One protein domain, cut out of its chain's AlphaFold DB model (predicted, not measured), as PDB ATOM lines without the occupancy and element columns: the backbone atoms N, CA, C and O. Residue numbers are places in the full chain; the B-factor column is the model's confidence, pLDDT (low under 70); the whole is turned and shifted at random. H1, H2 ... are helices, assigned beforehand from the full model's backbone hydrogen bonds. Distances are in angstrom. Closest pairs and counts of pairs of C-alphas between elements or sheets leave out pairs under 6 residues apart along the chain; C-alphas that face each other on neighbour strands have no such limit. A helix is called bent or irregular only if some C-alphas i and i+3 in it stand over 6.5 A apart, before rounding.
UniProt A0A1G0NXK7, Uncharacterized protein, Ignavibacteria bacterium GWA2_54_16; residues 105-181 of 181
ATOM      1  N   ALA A 105      30.180  39.946 -41.667       70.06
ATOM      2  CA  ALA A 105      30.564  41.294 -42.043       70.06
ATOM      3  C   ALA A 105      29.766  41.711 -43.290       70.06
ATOM      4  O   ALA A 105      29.368  40.842 -44.067       70.06
ATOM      5  N   ASP A 106      29.566  43.019 -43.472       62.81
ATOM      6  CA  ASP A 106      28.847  43.574 -44.625       62.81
ATOM      7  C   ASP A 106      29.394  43.033 -45.953       62.81
ATOM      8  O   ASP A 106      30.608  42.867 -46.124       62.81
ATOM      9  N   GLU A 107      28.493  42.757 -46.898       51.59
ATOM     10  CA  GLU A 107      28.844  42.227 -48.215       51.59
ATOM     11  C   GLU A 107      29.715  43.232 -48.986       51.59
ATOM     12  O   GLU A 107      29.267  44.297 -49.408       51.59
ATOM     13  N   THR A 108      30.988  42.894 -49.201       47.84
ATOM     14  CA  THR A 108      31.831  43.607 -50.169       47.84
ATOM     15  C   THR A 108      31.493  43.149 -51.598       47.84
ATOM     16  O   THR A 108      31.324  41.943 -51.781       47.84
ATOM     17  N   PRO A 109      31.463  44.032 -52.624       37.12
ATOM     18  CA  PRO A 109      30.939  43.731 -53.974       37.12
ATOM     19  C   PRO A 109      31.777  42.781 -54.855       37.12
ATOM     20  O   PRO A 109      31.927  43.024 -56.052       37.12
ATOM     21  N   HIS A 110      32.356  41.712 -54.310       38.56
ATOM     22  CA  HIS A 110      33.320  40.885 -55.033       38.56
ATOM     23  C   HIS A 110      33.023  39.384 -55.010       38.56
ATOM     24  O   HIS A 110      33.925  38.578 -54.818       38.56
ATOM     25  N   ASP A 111      31.783  38.993 -55.311       40.62
ATOM     26  CA  ASP A 111      31.447  37.586 -55.553       40.62
ATOM     27  C   ASP A 111      31.126  37.343 -57.035       40.62
ATOM     28  O   ASP A 111      29.978  37.276 -57.466       40.62
ATOM     29  N   GLN A 112      32.182  37.181 -57.841       42.47
ATOM     30  CA  GLN A 112      32.069  36.452 -59.105       42.47
ATOM     31  C   GLN A 112      32.147  34.950 -58.804       42.47
ATOM     32  O   GLN A 112      33.168  34.443 -58.328       42.47
ATOM     33  N   VAL A 113      31.051  34.240 -59.074       45.91
ATOM     34  CA  VAL A 113      30.936  32.788 -58.898       45.91
ATOM     35  C   VAL A 113      31.682  32.080 -60.030       45.91
ATOM     36  O   VAL A 113      31.121  31.754 -61.072       45.91
ATOM     37  N   VAL A 114      32.973  31.836 -59.820       49.34
ATOM     38  CA  VAL A 114      33.726  30.786 -60.521       49.34
ATOM     39  C   VAL A 114      33.596  29.511 -59.685       49.34
ATOM     40  O   VAL A 114      33.523  29.593 -58.459       49.34
ATOM     41  N   ARG A 115      33.530  28.328 -60.313       48.91
ATOM     42  CA  ARG A 115      33.577  27.034 -59.605       48.91
ATOM     43  C   ARG A 115      34.925  26.904 -58.888       48.91
ATOM     44  O   ARG A 115      35.898  26.450 -59.476       48.91
ATOM     45  N   LYS A 116      34.964  27.380 -57.650       55.97
ATOM     46  CA  LYS A 116      36.120  27.375 -56.758       55.97
ATOM     47  C   LYS A 116      36.266  26.008 -56.089       55.97
ATOM     48  O   LYS A 116      35.264  25.333 -55.846       55.97
ATOM     49  N   GLU A 117      37.497  25.597 -55.792       67.75
ATOM     50  CA  GLU A 117      37.742  24.384 -55.002       67.75
ATOM     51  C   GLU A 117      37.106  24.529 -53.604       67.75
ATOM     52  O   GLU A 117      36.972  25.633 -53.073       67.75
ATOM     53  N   THR A 118      36.717  23.423 -52.958       70.62
ATOM     54  CA  THR A 118      36.062  23.443 -51.633       70.62
ATOM     55  C   THR A 118      36.842  24.255 -50.588       70.62
ATOM     56  O   THR A 118      36.254  24.915 -49.731       70.62
ATOM     57  N   SER A 119      38.174  24.241 -50.668       72.06
ATOM     58  CA  SER A 119      39.086  25.017 -49.817       72.06
ATOM     59  C   SER A 119      38.910  26.532 -49.981       72.06
ATOM     60  O   SER A 119      38.870  27.262 -48.990       72.06
ATOM     61  N   GLU A 120      38.755  27.005 -51.214       79.19
ATOM     62  CA  GLU A 120      38.575  28.414 -51.556       79.19
ATOM     63  C   GLU A 120      37.195  28.924 -51.129       79.19
ATOM     64  O   GLU A 120      37.080  30.051 -50.647       79.19
ATOM     65  N   ILE A 121      36.156  28.088 -51.238       80.00
ATOM     66  CA  ILE A 121      34.810  28.404 -50.735       80.00
ATOM     67  C   ILE A 121      34.845  28.556 -49.214       80.00
ATOM     68  O   ILE A 121      34.340  29.539 -48.674       80.00
ATOM     69  N   VAL A 122      35.480  27.619 -48.504       81.12
ATOM     70  CA  VAL A 122      35.628  27.718 -47.045       81.12
ATOM     71  C   VAL A 122      36.391  28.984 -46.666       81.12
ATOM     72  O   VAL A 122      35.973  29.684 -45.747       81.12
ATOM     73  N   GLN A 123      37.469  29.316 -47.379       81.19
ATOM     74  CA  GLN A 123      38.224  30.541 -47.127       81.19
ATOM     75  C   GLN A 123      37.377  31.798 -47.374       81.19
ATOM     76  O   GLN A 123      37.396  32.706 -46.544       81.19
ATOM     77  N   LEU A 124      36.593  31.836 -48.455       83.81
ATOM     78  CA  LEU A 124      35.669  32.932 -48.758       83.81
ATOM     79  C   LEU A 124      34.634  33.116 -47.641       83.81
ATOM     80  O   LEU A 124      34.430  34.221 -47.148       83.81
ATOM     81  N   LEU A 125      34.019  32.026 -47.186       85.31
ATOM     82  CA  LEU A 125      33.020  32.084 -46.125       85.31
ATOM     83  C   LEU A 125      33.645  32.470 -44.781       85.31
ATOM     84  O   LEU A 125      33.092  33.293 -44.060       85.31
ATOM     85  N   LEU A 126      34.831  31.958 -44.445       85.19
ATOM     86  CA  LEU A 126      35.565  32.422 -43.264       85.19
ATOM     87  C   LEU A 126      35.815  33.930 -43.335       85.19
ATOM     88  O   LEU A 126      35.630  34.625 -42.335       85.19
ATOM     89  N   ASN A 127      36.181  34.435 -44.513       83.75
ATOM     90  CA  ASN A 127      36.454  35.845 -44.756       83.75
ATOM     91  C   ASN A 127      35.224  36.750 -44.590       83.75
ATOM     92  O   ASN A 127      35.382  37.926 -44.261       83.75
ATOM     93  N   GLN A 128      34.017  36.210 -44.745       86.00
ATOM     94  CA  GLN A 128      32.772  36.939 -44.514       86.00
ATOM     95  C   GLN A 128      32.368  36.981 -43.034       86.00
ATOM     96  O   GLN A 128      31.532  37.793 -42.670       86.00
ATOM     97  N   LEU A 129      32.912  36.138 -42.150       87.62
ATOM     98  CA  LEU A 129      32.590  36.213 -40.719       87.62
ATOM     99  C   LEU A 129      33.196  37.467 -40.082       87.62
ATOM    100  O   LEU A 129      34.326  37.846 -40.404       87.62
ATOM    101  N   LYS A 130      32.509  38.046 -39.095       90.19
ATOM    102  CA  LYS A 130      33.108  39.017 -38.172       90.19
ATOM    103  C   LYS A 130      34.347  38.401 -37.510       90.19
ATOM    104  O   LYS A 130      34.403  37.194 -37.239       90.19
ATOM    105  N   VAL A 131      35.367  39.234 -37.295       90.69
ATOM    106  CA  VAL A 131      36.717  38.783 -36.924       90.69
ATOM    107  C   VAL A 131      36.724  37.951 -35.643       90.69
ATOM    108  O   VAL A 131      37.454  36.971 -35.576       90.69
ATOM    109  N   GLU A 132      35.851  38.249 -34.683       92.75
ATOM    110  CA  GLU A 132      35.766  37.565 -33.390       92.75
ATOM    111  C   GLU A 132      35.313  36.100 -33.533       92.75
ATOM    112  O   GLU A 132      35.773  35.220 -32.806       92.75
ATOM    113  N   TYR A 133      34.427  35.817 -34.494       94.31
ATOM    114  CA  TYR A 133      33.958  34.460 -34.803       94.31
ATOM    115  C   TYR A 133      34.962  33.701 -35.669       94.31
ATOM    116  O   TYR A 133      35.189  32.504 -35.472       94.31
ATOM    117  N   ARG A 134      35.592  34.403 -36.616       94.38
ATOM    118  CA  ARG A 134      36.663  33.843 -37.443       94.38
ATOM    119  C   ARG A 134      37.867  33.448 -36.591       94.38
ATOM    120  O   ARG A 134      38.404  32.362 -36.771       94.38
ATOM    121  N   GLU A 135      38.255  34.294 -35.645       95.25
ATOM    122  CA  GLU A 135      39.384  34.093 -34.735       95.25
ATOM    123  C   GLU A 135      39.275  32.787 -33.953       95.25
ATOM    124  O   GLU A 135      40.177  31.950 -34.033       95.25
ATOM    125  N   VAL A 136      38.153  32.559 -33.265       96.25
ATOM    126  CA  VAL A 136      37.975  31.332 -32.477       96.25
ATOM    127  C   VAL A 136      37.974  30.079 -33.357       96.25
ATOM    128  O   VAL A 136      38.525  29.051 -32.962       96.25
ATOM    129  N   LEU A 137      37.420  30.154 -34.574       94.19
ATOM    130  CA  LEU A 137      37.474  29.055 -35.537       94.19
ATOM    131  C   LEU A 137      38.896  28.782 -36.013       94.19
ATOM    132  O   LEU A 137      39.291  27.619 -36.088       94.19
ATOM    133  N   VAL A 138      39.659  29.832 -36.321       93.25
ATOM    134  CA  VAL A 138      41.038  29.699 -36.792       93.25
ATOM    135  C   VAL A 138      41.886  29.005 -35.730       93.25
ATOM    136  O   VAL A 138      42.480  27.962 -36.013       93.25
ATOM    137  N   LEU A 139      41.847  29.518 -34.499       95.31
ATOM    138  CA  LEU A 139      42.601  28.969 -33.375       95.31
ATOM    139  C   LEU A 139      42.182  27.527 -33.049       95.31
ATOM    140  O   LEU A 139      43.022  26.670 -32.767       95.31
ATOM    141  N   ARG A 140      40.883  27.212 -33.133       95.69
ATOM    142  CA  ARG A 140      40.411  25.847 -32.879       95.69
ATOM    143  C   ARG A 140      40.812  24.878 -33.986       95.69
ATOM    144  O   ARG A 140      41.167  23.739 -33.692       95.69
ATOM    145  N   GLN A 141      40.707  25.285 -35.248       90.50
ATOM    146  CA  GLN A 141      40.726  24.343 -36.363       90.50
ATOM    147  C   GLN A 141      42.074  24.212 -37.056       90.50
ATOM    148  O   GLN A 141      42.404  23.100 -37.481       90.50
ATOM    149  N   TYR A 142      42.868  25.282 -37.093       88.12
ATOM    150  CA  TYR A 142      44.226  25.252 -37.631       88.12
ATOM    151  C   TYR A 142      45.265  25.044 -36.532       88.12
ATOM    152  O   TYR A 142      46.136  24.193 -36.689       88.12
ATOM    153  N   ASP A 143      45.137  25.751 -35.408       88.88
ATOM    154  CA  ASP A 143      46.100  25.670 -34.299       88.88
ATOM    155  C   ASP A 143      45.772  24.576 -33.270       88.88
ATOM    156  O   ASP A 143      46.576  24.318 -32.379       88.88
ATOM    157  N   LYS A 144      44.613  23.910 -33.408       92.62
ATOM    158  CA  LYS A 144      44.146  22.790 -32.564       92.62
ATOM    159  C   LYS A 144      44.071  23.108 -31.067       92.62
ATOM    160  O   LYS A 144      44.077  22.194 -30.246       92.62
ATOM    161  N   LEU A 145      43.918  24.383 -30.719       95.44
ATOM    162  CA  LEU A 145      43.882  24.831 -29.331       95.44
ATOM    163  C   LEU A 145      42.597  24.396 -28.615       95.44
ATOM    164  O   LEU A 145      41.505  24.337 -29.200       95.44
ATOM    165  N   SER A 146      42.724  24.094 -27.328       97.00
ATOM    166  CA  SER A 146      41.622  23.905 -26.385       97.00
ATOM    167  C   SER A 146      40.875  25.216 -26.124       97.00
ATOM    168  O   SER A 146      41.354  26.306 -26.426       97.00
ATOM    169  N   TYR A 147      39.673  25.136 -25.549       97.00
ATOM    170  CA  TYR A 147      38.879  26.342 -25.287       97.00
ATOM    171  C   TYR A 147      39.529  27.244 -24.232       97.00
ATOM    172  O   TYR A 147      39.432  28.462 -24.344       97.00
ATOM    173  N   ALA A 148      40.236  26.661 -23.258       96.88
ATOM    174  CA  ALA A 148      41.001  27.403 -22.259       96.88
ATOM    175  C   ALA A 148      42.186  28.160 -22.884       96.88
ATOM    176  O   ALA A 148      42.415  29.323 -22.568       96.88
ATOM    177  N   GLU A 149      42.898  27.538 -23.820       96.12
ATOM    178  CA  GLU A 149      44.011  28.170 -24.537       96.12
ATOM    179  C   GLU A 149      43.533  29.289 -25.474       96.12
ATOM    180  O   GLU A 149      44.149  30.350 -25.552       96.12
ATOM    181  N   ILE A 150      42.395  29.091 -26.149       97.00
ATOM    182  CA  ILE A 150      41.763  30.143 -26.961       97.00
ATOM    183  C   ILE A 150      41.326  31.308 -26.069       97.00
ATOM    184  O   ILE A 150      41.565  32.463 -26.417       97.00
ATOM    185  N   ALA A 151      40.716  31.023 -24.917       96.31
ATOM    186  CA  ALA A 151      40.340  32.033 -23.930       96.31
ATOM    187  C   ALA A 151      41.559  32.848 -23.467       96.31
ATOM    188  O   ALA A 151      41.498  34.074 -23.441       96.31
ATOM    189  N   ALA A 152      42.699  32.192 -23.218       95.56
ATOM    190  CA  ALA A 152      43.942  32.864 -22.842       95.56
ATOM    191  C   ALA A 152      44.465  33.828 -23.928       95.56
ATOM    192  O   ALA A 152      44.944  34.910 -23.602       95.56
ATOM    193  N   ILE A 153      44.345  33.474 -25.213       95.88
ATOM    194  CA  ILE A 153      44.747  34.351 -26.331       95.88
ATOM    195  C   ILE A 153      43.760  35.509 -26.525       95.88
ATOM    196  O   ILE A 153      44.157  36.637 -26.816       95.88
ATOM    197  N   THR A 154      42.464  35.219 -26.414       93.81
ATOM    198  CA  THR A 154      41.387  36.169 -26.740       93.81
ATOM    199  C   THR A 154      41.052  37.123 -25.594       93.81
ATOM    200  O   THR A 154      40.506  38.198 -25.842       93.81
ATOM    201  N   GLY A 155      41.408  36.768 -24.356       93.06
ATOM    202  CA  GLY A 155      40.998  37.491 -23.151       93.06
ATOM    203  C   GLY A 155      39.524  37.275 -22.785       93.06
ATOM    204  O   GLY A 155      38.964  38.058 -22.024       93.06
ATOM    205  N   ASP A 156      38.884  36.246 -23.346       93.50
ATOM    206  CA  ASP A 156      37.482  35.892 -23.112       93.50
ATOM    207  C   ASP A 156      37.329  34.764 -22.078       93.50
ATOM    208  O   ASP A 156      38.289  34.108 -21.681       93.50
ATOM    209  N   THR A 157      36.091  34.482 -21.661       96.56
ATOM    210  CA  THR A 157      35.782  33.280 -20.874       96.56
ATOM    211  C   THR A 157      35.669  32.044 -21.770       96.56
ATOM    212  O   THR A 157      35.281  32.132 -22.936       96.56
ATOM    213  N   VAL A 158      35.916  30.855 -21.210       97.06
ATOM    214  CA  VAL A 158      35.732  29.571 -21.921       97.06
ATOM    215  C   VAL A 158      34.310  29.432 -22.482       97.06
ATOM    216  O   VAL A 158      34.136  29.002 -23.620       97.06
ATOM    217  N   SER A 159      33.299  29.868 -21.723       96.44
ATOM    218  CA  SER A 159      31.895  29.858 -22.157       96.44
ATOM    219  C   SER A 159      31.637  30.812 -23.337       96.44
ATOM    220  O   SER A 159      30.931  30.456 -24.281       96.44
ATOM    221  N   SER A 160      32.266  31.997 -23.345       95.25
ATOM    222  CA  SER A 160      32.217  32.928 -24.485       95.25
ATOM    223  C   SER A 160      32.831  32.300 -25.742       95.25
ATOM    224  O   SER A 160      32.222  32.332 -26.815       95.25
ATOM    225  N   VAL A 161      33.994  31.648 -25.608       96.94
ATOM    226  CA  VAL A 161      34.658  30.929 -26.710       96.94
ATOM    227  C   VAL A 161      33.769  29.817 -27.268       96.94
ATOM    228  O   VAL A 161      33.608  29.714 -28.486       96.94
ATOM    229  N   GLU A 162      33.167  29.004 -26.401       95.38
ATOM    230  CA  GLU A 162      32.258  27.924 -26.794       95.38
ATOM    231  C   GLU A 162      31.044  28.458 -27.566       95.38
ATOM    232  O   GLU A 162      30.745  27.981 -28.666       95.38
ATOM    233  N   SER A 163      30.401  29.505 -27.044       96.00
ATOM    234  CA  SER A 163      29.259  30.160 -27.689       96.00
ATOM    235  C   SER A 163      29.620  30.709 -29.072       96.00
ATOM    236  O   SER A 163      28.916  30.447 -30.054       96.00
ATOM    237  N   ARG A 164      30.757  31.410 -29.200       95.19
ATOM    238  CA  ARG A 164      31.223  31.927 -30.497       95.19
ATOM    239  C   ARG A 164      31.533  30.805 -31.479       95.19
ATOM    240  O   ARG A 164      31.111  30.889 -32.630       95.19
ATOM    241  N   LEU A 165      32.207  29.741 -31.043       95.44
ATOM    242  CA  LEU A 165      32.487  28.577 -31.889       95.44
ATOM    243  C   LEU A 165      31.205  27.913 -32.388       95.44
ATOM    244  O   LEU A 165      31.113  27.573 -33.568       95.44
ATOM    245  N   PHE A 166      30.220  27.734 -31.509       94.50
ATOM    246  CA  PHE A 166      28.933  27.158 -31.878       94.50
ATOM    247  C   PHE A 166      28.221  28.009 -32.936       94.50
ATOM    248  O   PHE A 166      27.857  27.494 -33.998       94.50
ATOM    249  N   LYS A 167      28.093  29.322 -32.693       93.44
ATOM    250  CA  LYS A 167      27.470  30.266 -33.636       93.44
ATOM    251  C   LYS A 167      28.196  30.279 -34.984       93.44
ATOM    252  O   LYS A 167      27.554  30.128 -36.023       93.44
ATOM    253  N   ALA A 168      29.525  30.368 -34.970       91.81
ATOM    254  CA  ALA A 168      30.342  30.417 -36.179       91.81
ATOM    255  C   ALA A 168      30.215  29.134 -37.020       91.81
ATOM    256  O   ALA A 168      30.025  29.200 -38.234       91.81
ATOM    257  N   ARG A 169      30.245  27.953 -36.383       92.19
ATOM    258  CA  ARG A 169      30.056  26.662 -37.070       92.19
ATOM    259  C   ARG A 169      28.664  26.529 -37.672       92.19
ATOM    260  O   ARG A 169      28.545  26.109 -38.820       92.19
ATOM    261  N   LYS A 170      27.624  26.891 -36.916       91.50
ATOM    262  CA  LYS A 170      26.233  26.831 -37.384       91.50
ATOM    263  C   LYS A 170      26.027  27.716 -38.614       91.50
ATOM    264  O   LYS A 170      25.395  27.291 -39.579       91.50
ATOM    265  N   ALA A 171      26.589  28.921 -38.597       88.38
ATOM    266  CA  ALA A 171      26.495  29.848 -39.714       88.38
ATOM    267  C   ALA A 171      27.263  29.353 -40.950       88.38
ATOM    268  O   ALA A 171      26.702  29.349 -42.047       88.38
ATOM    269  N   LEU A 172      28.497  28.860 -40.779       88.00
ATOM    270  CA  LEU A 172      29.265  28.268 -41.878       88.00
ATOM    271  C   LEU A 172      28.554  27.064 -42.490       88.00
ATOM    272  O   LEU A 172      28.453  26.990 -43.707       88.00
ATOM    273  N   ALA A 173      28.022  26.153 -41.670       87.31
ATOM    274  CA  ALA A 173      27.285  24.989 -42.159       87.31
ATOM    275  C   ALA A 173      26.081  25.402 -43.022       87.31
ATOM    276  O   ALA A 173      25.866  24.831 -44.089       87.31
ATOM    277  N   LYS A 174      25.343  26.444 -42.610       87.88
ATOM    278  CA  LYS A 174      24.217  26.988 -43.382       87.88
ATOM    279  C   LYS A 174      24.658  27.566 -44.733       87.88
ATOM    280  O   LYS A 174      23.985  27.313 -45.727       87.88
ATOM    281  N   LYS A 175      25.768  28.316 -44.786       85.31
ATOM    282  CA  LYS A 175      26.294  28.882 -46.046       85.31
ATOM    283  C   LYS A 175      27.002  27.852 -46.934       85.31
ATOM    284  O   LYS A 175      27.043  28.044 -48.140       85.31
ATOM    285  N   LEU A 176      27.541  26.775 -46.363       84.44
ATOM    286  CA  LEU A 176      28.194  25.695 -47.109       84.44
ATOM    287  C   LEU A 176      27.197  24.725 -47.751       84.44
ATOM    288  O   LEU A 176      27.512  24.161 -48.793       84.44
ATOM    289  N   ALA A 177      26.012  24.536 -47.161       83.62
ATOM    290  CA  ALA A 177      25.017  23.567 -47.629       83.62
ATOM    291  C   ALA A 177      24.709  23.617 -49.145       83.62
ATOM    292  O   ALA A 177      24.643  22.548 -49.746       83.62
ATOM    293  N   PRO A 178      24.591  24.792 -49.803       82.12
ATOM    294  CA  PRO A 178      24.320  24.867 -51.243       82.12
ATOM    295  C   PRO A 178      25.462  24.375 -52.145       82.12
ATOM    296  O   PRO A 178      25.228  24.113 -53.319       82.12
ATOM    297  N   TYR A 179      26.692  24.274 -51.631       74.00
ATOM    298  CA  TYR A 179      27.874  23.886 -52.411       74.00
ATOM    299  C   TYR A 179      28.134  22.371 -52.420       74.00
ATOM    300  O   TYR A 179      29.026  21.917 -53.131       74.00
ATOM    301  N   PHE A 180      27.386  21.596 -51.628       67.88
ATOM    302  CA  PHE A 180      27.536  20.140 -51.492       67.88
ATOM    303  C   PHE A 180      26.334  19.353 -52.050       67.88
ATOM    304  O   PHE A 180      26.110  18.216 -51.634       67.88
ATOM    305  N   VAL A 181      25.560  19.963 -52.958       58.12
ATOM    306  CA  VAL A 181      24.412  19.343 -53.651       58.12
ATOM    307  C   VAL A 181      24.838  18.762 -54.993       58.12
ATOM    308  O   VAL A 181      25.588  19.455 -55.717       58.12
TER     309      VAL A 181
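AT A GLANCE: This is residues 105 to 181 of the 181 residues of an uncharacterized protein of Ignavibacteria bacterium GWA2_54_16 (UniProt A0A1G0NXK7). A long helix, H4, runs back along a row of three shorter helices, H1, H2 and H3, with the loop of residues 105 to 117 at H1's end. The 77 printed residues include four named helices, H1 to H4 in order, and no named strand: all helix. The whole is only just compact, close to loose, with a radius of gyration of the C-alphas of 13.7 A, spanning 39 by 24 by 19 A.

IN THESE COORDINATES: H1, residues 118 to 128, begins at C-alpha (36.062, 23.443, -51.633) and is 15.6 A long from first to last C-alpha. H2, residues 131 to 141, is 15.0 A; H3, residues 147 to 154, 10.2 A. H4, residues 158 to 180, is 32.1 A and ends at C-alpha (27.536, 20.140, -51.492); it has a kink of 31 degrees near residue 174 and is only just irregular, C-alphas 175 and 178 being 6.9 A apart.

HOW THE PARTS SIT: The hub H4 touches H1 at 52 degrees, a steep tilt, closest C-alphas Leu 125 and Leu 172, 6.8 A. It touches H2 about perpendicular at 87 degrees, Tyr 133 and Ala 168 closest, C-alphas 5.6 A apart. H1 and H3 are apart. Every O i to N i+4 pair is within hydrogen-bond range in H1 and H3, 6 of 7 in H2 and 16 of 19 in H4.

THE WHOLE: The printed part has no cut, and its three links are tight. Residues 106 to 117 and 180 to 181 have pLDDT under 70.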